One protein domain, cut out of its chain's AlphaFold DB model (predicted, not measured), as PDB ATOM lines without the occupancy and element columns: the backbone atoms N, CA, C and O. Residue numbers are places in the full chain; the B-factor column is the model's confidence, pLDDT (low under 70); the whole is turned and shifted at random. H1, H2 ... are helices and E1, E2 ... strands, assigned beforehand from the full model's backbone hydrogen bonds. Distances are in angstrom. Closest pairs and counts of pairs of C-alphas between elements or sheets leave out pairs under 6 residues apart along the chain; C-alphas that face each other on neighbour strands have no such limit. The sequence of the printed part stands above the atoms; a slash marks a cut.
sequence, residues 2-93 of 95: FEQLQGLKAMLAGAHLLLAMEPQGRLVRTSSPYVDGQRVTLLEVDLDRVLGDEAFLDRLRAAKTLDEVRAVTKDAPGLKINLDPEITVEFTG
ATOM      1  N   PHE A   2      -8.425 -29.365  -7.670       57.66
ATOM      2  CA  PHE A   2      -8.628 -29.738  -6.253       57.66
ATOM      3  C   PHE A   2      -8.001 -28.765  -5.229       57.66
ATOM      4  O   PHE A   2      -8.638 -28.476  -4.219       57.66
ATOM      5  N   GLU A   3      -6.824 -28.188  -5.496       62.59
ATOM      6  CA  GLU A   3      -6.187 -27.209  -4.585       62.59
ATOM      7  C   GLU A   3      -6.981 -25.899  -4.445       62.59
ATOM      8  O   GLU A   3      -7.076 -25.339  -3.356       62.59
ATOM      9  N   GLN A   4      -7.628 -25.439  -5.522       64.62
ATOM     10  CA  GLN A   4      -8.447 -24.219  -5.496       64.62
ATOM     11  C   GLN A   4      -9.696 -24.383  -4.618       64.62
ATOM     12  O   GLN A   4     -10.089 -23.450  -3.923       64.62
ATOM     13  N   LEU A   5     -10.294 -25.581  -4.607       66.06
ATOM     14  CA  LEU A   5     -11.444 -25.893  -3.755       66.06
ATOM     15  C   LEU A   5     -11.063 -25.952  -2.273       66.06
ATOM     16  O   LEU A   5     -11.844 -25.507  -1.437       66.06
ATOM     17  N   GLN A   6      -9.877 -26.464  -1.933       71.44
ATOM     18  CA  GLN A   6      -9.424 -26.491  -0.538       71.44
ATOM     19  C   GLN A   6      -9.099 -25.093  -0.001       71.44
ATOM     20  O   GLN A   6      -9.509 -24.770   1.112       71.44
ATOM     21  N   GLY A   7      -8.453 -24.237  -0.802       77.56
ATOM     22  CA  GLY A   7      -8.224 -22.837  -0.429       77.56
ATOM     23  C   GLY A   7      -9.533 -22.073  -0.204       77.56
ATOM     24  O   GLY A   7      -9.679 -21.381   0.800       77.56
ATOM     25  N   LEU A   8     -10.525 -22.269  -1.082       76.38
ATOM     26  CA  LEU A   8     -11.851 -21.668  -0.930       76.38
ATOM     27  C   LEU A   8     -12.572 -22.159   0.336       76.38
ATOM     28  O   LEU A   8     -13.130 -21.345   1.066       76.38
ATOM     29  N   LYS A   9     -12.530 -23.470   0.623       70.81
ATOM     30  CA  LYS A   9     -13.108 -24.041   1.852       70.81
ATOM     31  C   LYS A   9     -12.487 -23.431   3.108       70.81
ATOM     32  O   LYS A   9     -13.222 -23.057   4.008       70.81
ATOM     33  N   ALA A  10     -11.163 -23.287   3.153       77.62
ATOM     34  CA  ALA A  10     -10.478 -22.695   4.302       77.62
ATOM     35  C   ALA A  10     -10.842 -21.213   4.510       77.62
ATOM     36  O   ALA A  10     -10.950 -20.766   5.647       77.62
ATOM     37  N   MET A  11     -11.066 -20.456   3.431       77.31
ATOM     38  CA  MET A  11     -11.492 -19.052   3.521       77.31
ATOM     39  C   MET A  11     -12.958 -18.881   3.932       77.31
ATOM     40  O   MET A  11     -13.303 -17.869   4.536       77.31
ATOM     41  N   LEU A  12     -13.816 -19.838   3.578       77.00
ATOM     42  CA  LEU A  12     -15.241 -19.844   3.923       77.00
ATOM     43  C   LEU A  12     -15.542 -20.628   5.209       77.00
ATOM     44  O   LEU A  12     -16.701 -20.714   5.611       77.00
ATOM     45  N   ALA A  13     -14.521 -21.199   5.851       79.38
ATOM     46  CA  ALA A  13     -14.661 -21.896   7.119       79.38
ATOM     47  C   ALA A  13     -15.204 -20.934   8.184       79.38
ATOM     48  O   ALA A  13     -14.736 -19.802   8.325       79.38
ATOM     49  N   GLY A  14     -16.229 -21.379   8.905       80.94
ATOM     50  CA  GLY A  14     -16.974 -20.565   9.871       80.94
ATOM     51  C   GLY A  14     -17.843 -19.447   9.272       80.94
ATOM     52  O   GLY A  14     -18.408 -18.659  10.030       80.94
ATOM     53  N   ALA A  15     -17.965 -19.337   7.944       88.00
ATOM     54  CA  ALA A  15     -18.801 -18.310   7.330       88.00
ATOM     55  C   ALA A  15     -20.292 -18.655   7.462       88.00
ATOM     56  O   ALA A  15     -20.735 -19.752   7.123       88.00
ATOM     57  N   HIS A  16     -21.077 -17.674   7.902       91.31
ATOM     58  CA  HIS A  16     -22.522 -17.790   8.045       91.31
ATOM     59  C   HIS A  16     -23.196 -16.697   7.215       91.31
ATOM     60  O   HIS A  16     -23.036 -15.504   7.479       91.31
ATOM     61  N   LEU A  17     -23.937 -17.109   6.189       90.12
ATOM     62  CA  LEU A  17     -24.746 -16.222   5.366       90.12
ATOM     63  C   LEU A  17     -26.173 -16.176   5.918       90.12
ATOM     64  O   LEU A  17     -26.844 -17.201   5.963       90.12
ATOM     65  N   LEU A  18     -26.649 -14.988   6.283       92.62
ATOM     66  CA  LEU A  18     -28.027 -14.760   6.709       92.62
ATOM     67  C   LEU A  18     -28.645 -13.633   5.882       92.62
ATOM     68  O   LEU A  18     -28.168 -12.499   5.900       92.62
ATOM     69  N   LEU A  19     -29.744 -13.943   5.204       90.81
ATOM     70  CA  LEU A  19     -30.685 -12.984   4.653       90.81
ATOM     71  C   LEU A  19     -31.984 -13.102   5.442       90.81
ATOM     72  O   LEU A  19     -32.693 -14.108   5.382       90.81
ATOM     73  N   ALA A  20     -32.303 -12.051   6.179       93.31
ATOM     74  CA  ALA A  20     -33.532 -11.953   6.937       93.31
ATOM     75  C   ALA A  20     -34.136 -10.569   6.750       93.31
ATOM     76  O   ALA A  20     -33.438  -9.607   6.422       93.31
ATOM     77  N   MET A  21     -35.437 -10.477   6.985       91.69
ATOM     78  CA  MET A  21     -36.130  -9.208   7.073       91.69
ATOM     79  C   MET A  21     -36.790  -9.059   8.435       91.69
ATOM     80  O   MET A  21     -37.248 -10.030   9.038       91.69
ATOM     81  N   GLU A  22     -36.859  -7.822   8.901       94.12
ATOM     82  CA  GLU A  22     -37.570  -7.451  10.114       94.12
ATOM     83  C   GLU A  22     -38.447  -6.243   9.764       94.12
ATOM     84  O   GLU A  22     -37.915  -5.185   9.412       94.12
ATOM     85  N   PRO A  23     -39.782  -6.396   9.734       91.25
ATOM     86  CA  PRO A  23     -40.665  -5.312   9.345       91.25
ATOM     87  C   PRO A  23     -40.650  -4.188  10.386       91.25
ATOM     88  O   PRO A  23     -40.639  -4.433  11.592       91.25
ATOM     89  N   GLN A  24     -40.720  -2.942   9.914       86.88
ATOM     90  CA  GLN A  24     -40.936  -1.771  10.767       86.88
ATOM     91  C   GLN A  24     -42.415  -1.719  11.174       86.88
ATOM     92  O   GLN A  24     -43.236  -1.061  10.539       86.88
ATOM     93  N   GLY A  25     -42.767  -2.515  12.183       88.12
ATOM     94  CA  GLY A  25     -44.147  -2.817  12.553       88.12
ATOM     95  C   GLY A  25     -44.255  -4.150  13.288       88.12
ATOM     96  O   GLY A  25     -43.251  -4.823  13.495       88.12
ATOM     97  N   ARG A  26     -45.458  -4.577  13.687       91.94
ATOM     98  CA  ARG A  26     -45.649  -5.908  14.288       91.94
ATOM     99  C   ARG A  26     -45.882  -6.938  13.190       91.94
ATOM    100  O   ARG A  26     -46.793  -6.754  12.387       91.94
ATOM    101  N   LEU A  27     -45.097  -8.017  13.174       93.62
ATOM    102  CA  LEU A  27     -45.339  -9.137  12.268       93.62
ATOM    103  C   LEU A  27     -46.696  -9.765  12.618       93.62
ATOM    104  O   LEU A  27     -46.947 -10.112  13.773       93.62
ATOM    105  N   VAL A  28     -47.581  -9.874  11.629       94.69
ATOM    106  CA  VAL A  28     -48.923 -10.459  11.782       94.69
ATOM    107  C   VAL A  28     -48.939 -11.869  11.215       94.69
ATOM    108  O   VAL A  28     -49.445 -12.789  11.854       94.69
ATOM    109  N   ARG A  29     -48.375 -12.043  10.016       93.94
ATOM    110  CA  ARG A  29     -48.362 -13.322   9.306       93.94
ATOM    111  C   ARG A  29     -47.198 -13.384   8.327       93.94
ATOM    112  O   ARG A  29     -46.791 -12.372   7.767       93.94
ATOM    113  N   THR A  30     -46.688 -14.581   8.073       93.69
ATOM    114  CA  THR A  30     -45.769 -14.827   6.961       93.69
ATOM    115  C   THR A  30     -45.950 -16.233   6.404       93.69
ATOM    116  O   THR A  30     -46.414 -17.124   7.116       93.69
ATOM    117  N   SER A  31     -45.614 -16.420   5.126       92.31
ATOM    118  CA  SER A  31     -45.491 -17.745   4.513       92.31
ATOM    119  C   SER A  31     -44.121 -18.397   4.741       92.31
ATOM    120  O   SER A  31     -43.976 -19.583   4.459       92.31
ATOM    121  N   SER A  32     -43.117 -17.671   5.257       90.69
ATOM    122  CA  SER A  32     -41.823 -18.280   5.584       90.69
ATOM    123  C   SER A  32     -41.965 -19.242   6.770       90.69
ATOM    124  O   SER A  32     -42.550 -18.866   7.789       90.69
ATOM    125  N   PRO A  33     -41.393 -20.456   6.694       90.06
ATOM    126  CA  PRO A  33     -41.389 -21.388   7.818       90.06
ATOM    127  C   PRO A  33     -40.367 -21.008   8.904       90.06
ATOM    128  O   PRO A  33     -40.354 -21.626   9.968       90.06
ATOM    129  N   TYR A  34     -39.507 -20.011   8.660       92.19
ATOM    130  CA  TYR A  34     -38.417 -19.632   9.559       92.19
ATOM    131  C   TYR A  34     -38.661 -18.245  10.153       92.19
ATOM    132  O   TYR A  34     -38.325 -17.221   9.553       92.19
ATOM    133  N   VAL A  35     -39.247 -18.224  11.349       93.44
ATOM    134  CA  VAL A  35     -39.588 -16.996  12.071       93.44
ATOM    135  C   VAL A  35     -39.043 -17.069  13.487       93.44
ATOM    136  O   VAL A  35     -39.290 -18.043  14.198       93.44
ATOM    137  N   ASP A  36     -38.332 -16.023  13.895       92.62
ATOM    138  CA  ASP A  36     -37.853 -15.835  15.260       92.62
ATOM    139  C   ASP A  36     -38.312 -14.464  15.773       92.62
ATOM    140  O   ASP A  36     -37.787 -13.413  15.395       92.62
ATOM    141  N   GLY A  37     -39.376 -14.469  16.580       91.69
ATOM    142  CA  GLY A  37     -40.052 -13.255  17.032       91.69
ATOM    143  C   GLY A  37     -40.559 -12.409  15.860       91.69
ATOM    144  O   GLY A  37     -41.546 -12.751  15.216       91.69
ATOM    145  N   GLN A  38     -39.889 -11.285  15.612       92.06
ATOM    146  CA  GLN A  38     -40.203 -10.332  14.538       92.06
ATOM    147  C   GLN A  38     -39.362 -10.555  13.273       92.06
ATOM    148  O   GLN A  38     -39.659  -9.982  12.225       92.06
ATOM    149  N   ARG A  39     -38.315 -11.380  13.362       94.44
ATOM    150  CA  ARG A  39     -37.397 -11.657  12.263       94.44
ATOM    151  C   ARG A  39     -37.931 -12.796  11.413       94.44
ATOM    152  O   ARG A  39     -38.173 -13.895  11.908       94.44
ATOM    153  N   VAL A  40     -38.040 -12.543  10.117       94.50
ATOM    154  CA  VAL A  40     -38.366 -13.548   9.110       94.50
ATOM    155  C   VAL A  40     -37.088 -13.891   8.357       94.50
ATOM    156  O   VAL A  40     -36.532 -13.048   7.650       94.50
ATOM    157  N   THR A  41     -36.606 -15.122   8.505       92.94
ATOM    158  CA  THR A  41     -35.456 -15.604   7.736       92.94
ATOM    159  C   THR A  41     -35.915 -15.959   6.324       92.94
ATOM    160  O   THR A  41     -36.872 -16.716   6.137       92.94
ATOM    161  N   LEU A  42     -35.228 -15.395   5.331       89.88
ATOM    162  CA  LEU A  42     -35.449 -15.661   3.908       89.88
ATOM    163  C   LEU A  42     -34.454 -16.712   3.400       89.88
ATOM    164  O   LEU A  42     -34.826 -17.613   2.652       89.88
ATOM    165  N   LEU A  43     -33.199 -16.610   3.844       90.44
ATOM    166  CA  LEU A  43     -32.130 -17.558   3.552       90.44
ATOM    167  C   LEU A  43     -31.133 -17.580   4.714       90.44
ATOM    168  O   LEU A  43     -30.680 -16.531   5.156       90.44
ATOM    169  N   GLU A  44     -30.747 -18.759   5.174       92.75
ATOM    170  CA  GLU A  44     -29.666 -18.948   6.143       92.75
ATOM    171  C   GLU A  44     -28.813 -20.137   5.714       92.75
ATOM    172  O   GLU A  44     -29.345 -21.210   5.411       92.75
ATOM    173  N   VAL A  45     -27.500 -19.930   5.655       92.31
ATOM    174  CA  VAL A  45     -26.522 -20.948   5.277       92.31
ATOM    175  C   VAL A  45     -25.308 -20.847   6.191       92.31
ATOM    176  O   VAL A  45     -24.534 -19.892   6.112       92.31
ATOM    177  N   ASP A  46     -25.119 -21.867   7.017       92.25
ATOM    178  CA  ASP A  46     -23.872 -22.140   7.723       92.25
ATOM    179  C   ASP A  46     -22.951 -22.926   6.780       92.25
ATOM    180  O   ASP A  46     -23.113 -24.132   6.568       92.25
ATOM    181  N   LEU A  47     -22.015 -22.216   6.146       86.88
ATOM    182  CA  LEU A  47     -21.138 -22.806   5.137       86.88
ATOM    183  C   LEU A  47     -20.175 -23.817   5.750       86.88
ATOM    184  O   LEU A  47     -19.844 -24.793   5.086       86.88
ATOM    185  N   ASP A  48     -19.760 -23.626   6.999       86.12
ATOM    186  CA  ASP A  48     -18.865 -24.558   7.683       86.12
ATOM    187  C   ASP A  48     -19.545 -25.912   7.869       86.12
ATOM    188  O   ASP A  48     -19.035 -26.962   7.463       86.12
ATOM    189  N   ARG A  49     -20.773 -25.869   8.392       87.50
ATOM    190  CA  ARG A  49     -21.568 -27.064   8.651       87.50
ATOM    191  C   ARG A  49     -21.961 -27.789   7.371       87.50
ATOM    192  O   ARG A  49     -21.893 -29.016   7.316       87.50
ATOM    193  N   VAL A  50     -22.332 -27.040   6.335       87.19
ATOM    194  CA  VAL A  50     -22.713 -27.605   5.033       87.19
ATOM    195  C   VAL A  50     -21.508 -28.194   4.299       87.19
ATOM    196  O   VAL A  50     -21.611 -29.277   3.728       87.19
ATOM    197  N   LEU A  51     -20.358 -27.511   4.300       83.69
ATOM    198  CA  LEU A  51     -19.151 -27.987   3.612       83.69
ATOM    199  C   LEU A  51     -18.458 -29.144   4.346       83.69
ATOM    200  O   LEU A  51     -17.680 -29.866   3.711       83.69
ATOM    201  N   GLY A  52     -18.729 -29.297   5.646       84.62
ATOM    202  CA  GLY A  52     -18.270 -30.402   6.484       84.62
ATOM    203  C   GLY A  52     -19.114 -31.681   6.389       84.62
ATOM    204  O   GLY A  52     -18.620 -32.743   6.756       84.62
ATOM    205  N   ASP A  53     -20.349 -31.620   5.874       87.88
ATOM    206  CA  ASP A  53     -21.223 -32.789   5.700       87.88
ATOM    207  C   ASP A  53     -21.144 -33.329   4.259       87.88
ATOM    208  O   ASP A  53     -21.935 -32.986   3.378       87.88
ATOM    209  N   GLU A  54     -20.163 -34.199   4.007       87.25
ATOM    210  CA  GLU A  54     -19.960 -34.803   2.681       87.25
ATOM    211  C   GLU A  54     -21.179 -35.610   2.204       87.25
ATOM    212  O   GLU A  54     -21.541 -35.546   1.028       87.25
ATOM    213  N   ALA A  55     -21.878 -36.297   3.113       89.75
ATOM    214  CA  ALA A  55     -23.068 -37.079   2.780       89.75
ATOM    215  C   ALA A  55     -24.254 -36.185   2.383       89.75
ATOM    216  O   ALA A  55     -25.074 -36.555   1.536       89.75
ATOM    217  N   PHE A  56     -24.382 -35.005   2.988       87.19
ATOM    218  CA  PHE A  56     -25.327 -33.986   2.542       87.19
ATOM    219  C   PHE A  56     -24.962 -33.445   1.157       87.19
ATOM    220  O   PHE A  56     -25.829 -33.404   0.281       87.19
ATOM    221  N   LEU A  57     -23.693 -33.091   0.926       87.94
ATOM    222  CA  LEU A  57     -23.243 -32.579  -0.371       87.94
ATOM    223  C   LEU A  57     -23.481 -33.583  -1.503       87.94
ATOM    224  O   LEU A  57     -23.899 -33.188  -2.593       87.94
ATOM    225  N   ASP A  58     -23.267 -34.871  -1.255       90.62
ATOM    226  CA  ASP A  58     -23.515 -35.910  -2.252       90.62
ATOM    227  C   ASP A  58     -25.011 -36.112  -2.523       90.62
ATOM    228  O   ASP A  58     -25.405 -36.218  -3.686       90.62
ATOM    229  N   ARG A  59     -25.869 -36.055  -1.494       90.00
ATOM    230  CA  ARG A  59     -27.334 -36.047  -1.677       90.00
ATOM    231  C   ARG A  59     -27.798 -34.835  -2.483       90.00
ATOM    232  O   ARG A  59     -28.613 -34.981  -3.392       90.00
ATOM    233  N   LEU A  60     -27.241 -33.658  -2.201       87.88
ATOM    234  CA  LEU A  60     -27.565 -32.425  -2.917       87.88
ATOM    235  C   LEU A  60     -27.125 -32.486  -4.389       87.88
ATOM    236  O   LEU A  60     -27.854 -32.032  -5.264       87.88
ATOM    237  N   ARG A  61     -25.963 -33.084  -4.686       88.25
ATOM    238  CA  ARG A  61     -25.480 -33.316  -6.066       88.25
ATOM    239  C   ARG A  61     -26.284 -34.384  -6.812       88.25
ATOM    240  O   ARG A  61     -26.377 -34.347  -8.046       88.25
ATOM    241  N   ALA A  62     -26.807 -35.366  -6.083       92.31
ATOM    242  CA  ALA A  62     -27.630 -36.428  -6.641       92.31
ATOM    243  C   ALA A  62     -29.020 -35.920  -7.045       92.31
ATOM    244  O   ALA A  62     -29.540 -36.391  -8.056       92.31
ATOM    245  N   ALA A  63     -29.571 -34.938  -6.321       91.12
ATOM    246  CA  ALA A  63     -30.845 -34.308  -6.645       91.12
ATOM    247  C   ALA A  63     -30.835 -33.686  -8.056       91.12
ATOM    248  O   ALA A  63     -29.909 -32.972  -8.449       91.12
ATOM    249  N   LYS A  64     -31.873 -33.984  -8.835       90.38
ATOM    250  CA  LYS A  64     -32.078 -33.533 -10.220       90.38
ATOM    251  C   LYS A  64     -33.272 -32.604 -10.360       90.38
ATOM    252  O   LYS A  64     -33.308 -31.811 -11.299       90.38
ATOM    253  N   THR A  65     -34.238 -32.700  -9.452       90.62
ATOM    254  CA  THR A  65     -35.459 -31.889  -9.477       90.62
ATOM    255  C   THR A  65     -35.513 -30.923  -8.298       90.62
ATOM    256  O   THR A  65     -34.863 -31.127  -7.273       90.62
ATOM    257  N   LEU A  66     -36.307 -29.856  -8.431       85.06
ATOM    258  CA  LEU A  66     -36.493 -28.886  -7.349       85.06
ATOM    259  C   LEU A  66     -37.110 -29.534  -6.099       85.06
ATOM    260  O   LEU A  66     -36.735 -29.178  -4.985       85.06
ATOM    261  N   ASP A  67     -38.004 -30.507  -6.277       87.88
ATOM    262  CA  ASP A  67     -38.627 -31.237  -5.170       87.88
ATOM    263  C   ASP A  67     -37.621 -32.107  -4.413       87.88
ATOM    264  O   ASP A  67     -37.639 -32.145  -3.183       87.88
ATOM    265  N   GLU A  68     -36.691 -32.751  -5.120       89.19
ATOM    266  CA  GLU A  68     -35.601 -33.503  -4.492       89.19
ATOM    267  C   GLU A  68     -34.652 -32.579  -3.730       89.19
ATOM    268  O   GLU A  68     -34.286 -32.878  -2.593       89.19
ATOM    269  N   VAL A  69     -34.298 -31.427  -4.312       88.44
ATOM    270  CA  VAL A  69     -33.488 -30.415  -3.619       88.44
ATOM    271  C   VAL A  69     -34.208 -29.949  -2.356       88.44
ATOM    272  O   VAL A  69     -33.598 -29.916  -1.292       88.44
ATOM    273  N   ARG A  70     -35.512 -29.659  -2.442       86.69
ATOM    274  CA  ARG A  70     -36.334 -29.261  -1.293       86.69
ATOM    275  C   ARG A  70     -36.377 -30.341  -0.217       86.69
ATOM    276  O   ARG A  70     -36.255 -30.016   0.960       86.69
ATOM    277  N   ALA A  71     -36.529 -31.607  -0.594       87.81
ATOM    278  CA  ALA A  71     -36.529 -32.720   0.353       87.81
ATOM    279  C   ALA A  71     -35.175 -32.870   1.064       87.81
ATOM    280  O   ALA A  71     -35.135 -33.146   2.260       87.81
ATOM    281  N   VAL A  72     -34.070 -32.653   0.346       88.44
ATOM    282  CA  VAL A  72     -32.715 -32.718   0.908       88.44
ATOM    283  C   VAL A  72     -32.431 -31.537   1.841       88.44
ATOM    284  O   VAL A  72     -31.813 -31.738   2.884       88.44
ATOM    285  N   THR A  73     -32.871 -30.321   1.500       87.12
ATOM    286  CA  THR A  73     -32.546 -29.102   2.263       87.12
ATOM    287  C   THR A  73     -33.484 -28.819   3.432       87.12
ATOM    288  O   THR A  73     -33.062 -28.149   4.371       87.12
ATOM    289  N   LYS A  74     -34.725 -29.323   3.414       83.06
ATOM    290  CA  LYS A  74     -35.752 -29.033   4.431       83.06
ATOM    291  C   LYS A  74     -35.308 -29.338   5.865       83.06
ATOM    292  O   LYS A  74     -35.584 -28.550   6.761       83.06
ATOM    293  N   ASP A  75     -34.631 -30.464   6.064       78.12
ATOM    294  CA  ASP A  75     -34.199 -30.935   7.386       78.12
ATOM    295  C   ASP A  75     -32.671 -30.855   7.551       78.12
ATOM    296  O   ASP A  75     -32.091 -31.471   8.449       78.12
ATOM    297  N   ALA A  76     -31.995 -30.124   6.660       84.56
ATOM    298  CA  ALA A  76     -30.545 -30.046   6.645       84.56
ATOM    299  C   ALA A  76     -30.036 -29.114   7.758       84.56
ATOM    300  O   ALA A  76     -30.357 -27.922   7.781       84.56
ATOM    301  N   PRO A  77     -29.217 -29.620   8.691       82.44
ATOM    302  CA  PRO A  77     -28.731 -28.809   9.789       82.44
ATOM    303  C   PRO A  77     -27.739 -27.754   9.280       82.44
ATOM    304  O   PRO A  77     -26.771 -28.079   8.600       82.44
ATOM    305  N   GLY A  78     -27.970 -26.489   9.636       85.50
ATOM    306  CA  GLY A  78     -27.194 -25.351   9.118       85.50
ATOM    307  C   GLY A  78     -27.782 -24.712   7.857       85.50
ATOM    308  O   GLY A  78     -27.183 -23.787   7.318       85.50
ATOM    309  N   LEU A  79     -28.952 -25.166   7.395       91.38
ATOM    310  CA  LEU A  79     -29.687 -24.543   6.298       91.38
ATOM    311  C   LEU A  79     -31.082 -24.118   6.747       91.38
ATOM    312  O   LEU A  79     -31.832 -24.900   7.324       91.38
ATOM    313  N   LYS A  80     -31.455 -22.884   6.410       91.25
ATOM    314  CA  LYS A  80     -32.852 -22.448   6.372       91.25
ATOM    315  C   LYS A  80     -33.109 -21.829   5.016       91.25
ATOM    316  O   LYS A  80     -32.776 -20.674   4.767       91.25
ATOM    317  N   ILE A  81     -33.665 -22.623   4.113       86.88
ATOM    318  CA  ILE A  81     -33.985 -22.177   2.759       86.88
ATOM    319  C   ILE A  81     -35.475 -22.372   2.549       86.88
ATOM    320  O   ILE A  81     -35.988 -23.478   2.745       86.88
ATOM    321  N   ASN A  82     -36.171 -21.303   2.169       82.00
ATOM    322  CA  ASN A  82     -37.486 -21.438   1.566       82.00
ATOM    323  C   ASN A  82     -37.324 -21.400   0.040       82.00
ATOM    324  O   ASN A  82     -36.778 -20.445  -0.502       82.00
ATOM    325  N   LEU A  83     -37.762 -22.463  -0.638       81.44
ATOM    326  CA  LEU A  83     -37.706 -22.592  -2.099       81.44
ATOM    327  C   LEU A  83     -39.040 -22.231  -2.765       81.44
ATOM    328  O   LEU A  83     -39.223 -22.479  -3.957       81.44
ATOM    329  N   ASP A  84     -40.005 -21.726  -1.993       84.81
ATOM    330  CA  ASP A  84     -41.263 -21.223  -2.531       84.81
ATOM    331  C   ASP A  84     -40.999 -20.012  -3.436       84.81
ATOM    332  O   ASP A  84     -40.123 -19.198  -3.140       84.81
ATOM    333  N   PRO A  85     -41.741 -19.880  -4.549       85.00
ATOM    334  CA  PRO A  85     -41.506 -18.814  -5.520       85.00
ATOM    335  C   PRO A  85     -41.778 -17.416  -4.949       85.00
ATOM    336  O   PRO A  85     -41.239 -16.436  -5.455       85.00
ATOM    337  N   GLU A  86     -42.606 -17.323  -3.907       89.62
ATOM    338  CA  GLU A  86     -42.949 -16.076  -3.235       89.62
ATOM    339  C   GLU A  86     -42.965 -16.273  -1.716       89.62
ATOM    340  O   GLU A  86     -43.499 -17.260  -1.200       89.62
ATOM    341  N   ILE A  87     -42.407 -15.297  -0.997       89.69
ATOM    342  CA  ILE A  87     -42.523 -15.184   0.455       89.69
ATOM    343  C   ILE A  87     -43.382 -13.958   0.760       89.69
ATOM    344  O   ILE A  87     -42.988 -12.829   0.479       89.69
ATOM    345  N   THR A  88     -44.548 -14.179   1.360       93.44
ATOM    346  CA  THR A  88     -45.459 -13.116   1.786       93.44
ATOM    347  C   THR A  88     -45.195 -12.782   3.251       93.44
ATOM    348  O   THR A  88     -45.048 -13.677   4.091       93.44
ATOM    349  N   VAL A  89     -45.157 -11.489   3.574       92.94
ATOM    350  CA  VAL A  89     -45.020 -10.981   4.944       92.94
ATOM    351  C   VAL A  89     -46.063  -9.892   5.169       92.94
ATOM    352  O   VAL A  89     -46.043  -8.858   4.508       92.94
ATOM    353  N   GLU A  90     -46.975 -10.131   6.108       94.31
ATOM    354  CA  GLU A  90     -48.004  -9.191   6.544       94.31
ATOM    355  C   GLU A  90     -47.603  -8.619   7.907       94.31
ATOM    356  O   GLU A  90     -47.337  -9.362   8.858       94.31
ATOM    357  N   PHE A  91     -47.567  -7.295   8.019       94.81
ATOM    358  CA  PHE A  91     -47.211  -6.598   9.249       94.81
ATOM    359  C   PHE A  91     -48.061  -5.342   9.425       94.81
ATOM    360  O   PHE A  91     -48.533  -4.747   8.456       94.81
ATOM    361  N   THR A  92     -48.278  -4.939  10.674       92.38
ATOM    362  CA  THR A  92     -48.966  -3.677  10.964       92.38
ATOM    363  C   THR A  92     -48.052  -2.510  10.603       92.38
ATOM    364  O   THR A  92     -46.876  -2.545  10.954       92.38
ATOM    365  N   GLY A  93     -48.576  -1.457   9.975       81.81
ATOM    366  CA  GLY A  93     -47.807  -0.224   9.776       81.81
ATOM    367  C   GLY A  93     -47.391   0.417  11.106       81.81
ATOM    368  O   GLY A  93     -48.035   0.199  12.137       81.81
TER     369      GLY A  93
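This is residues 2 to 93 of the 95 residues of an uncharacterized protein of Acidobacteria bacterium 13_2_20CM_2_66_4 (UniProt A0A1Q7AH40). A narrow, twisted three-strand sheet, E1, E3 and E4, forms the body of a long, loosely built model, with helices at one end and a small two-strand sheet, E2 and E5, at the other. H1 lies beyond the start of E1, its residues 2 to 8 sticking out, while H2 follows E3 directly and leads into the helical hairpin H3 and H4, which folds back to E4. The printed part has 92 residues, in the order H1 E1 E2 E3 H2 H3 H4 E4 E5; both sheets are antiparallel, the larger ordered E1 - E3 - E4, and the class is mixed, helices and strands. The whole is loose, with a radius of gyration of the C-alphas of 15.8 A and spans of 52 by 29 by 17 A.

E3, residues 39 to 46, is 17.7 A long and bends by 78 degrees at residue 42. E1, residues 16 to 21, spans 16.1 A; E4 is residues 79 to 81. H1, residues 2 to 12, spans 15.7 A from C-alpha 2 at (-8.628, -29.738, -6.253). H2 is residues 47 to 52, H3 54 to 62, 12.2 A, and H4 66 to 74, 11.8 A. E2 is residues 27 to 30 and E5 89 to 91, ending at C-alpha 91 (-47.211, -6.598, 9.249).

E1 and E3 are antiparallel at 166 degrees, with N 19 and O 43 2.8 A apart. E3 and E4 stand at 131 degrees, with N 44 and O 80 at 2.8 A. H2 and H4 only graze this sheet. H3 and H4 touch at Leu 60 and Val 69, their closest C-alphas, 6.3 A, opposite ways at a shallow tilt of 16 degrees. H1 and H2 only just touch, with 3 pairs of C-alphas within 8 A, closest Leu 12 and Leu 47, 6.7 A. E2 and E5 are antiparallel, with N 28 and O 90 at 2.8 A. Every O i to N i+4 pair is within hydrogen-bond range in H1, H2, H3 and H4.

The C-alphas farthest apart, of Glu 3 and Gly 93, are 51.6 A apart. The printed part has no cut and no long link. Residues 2 to 5 have pLDDT under 70.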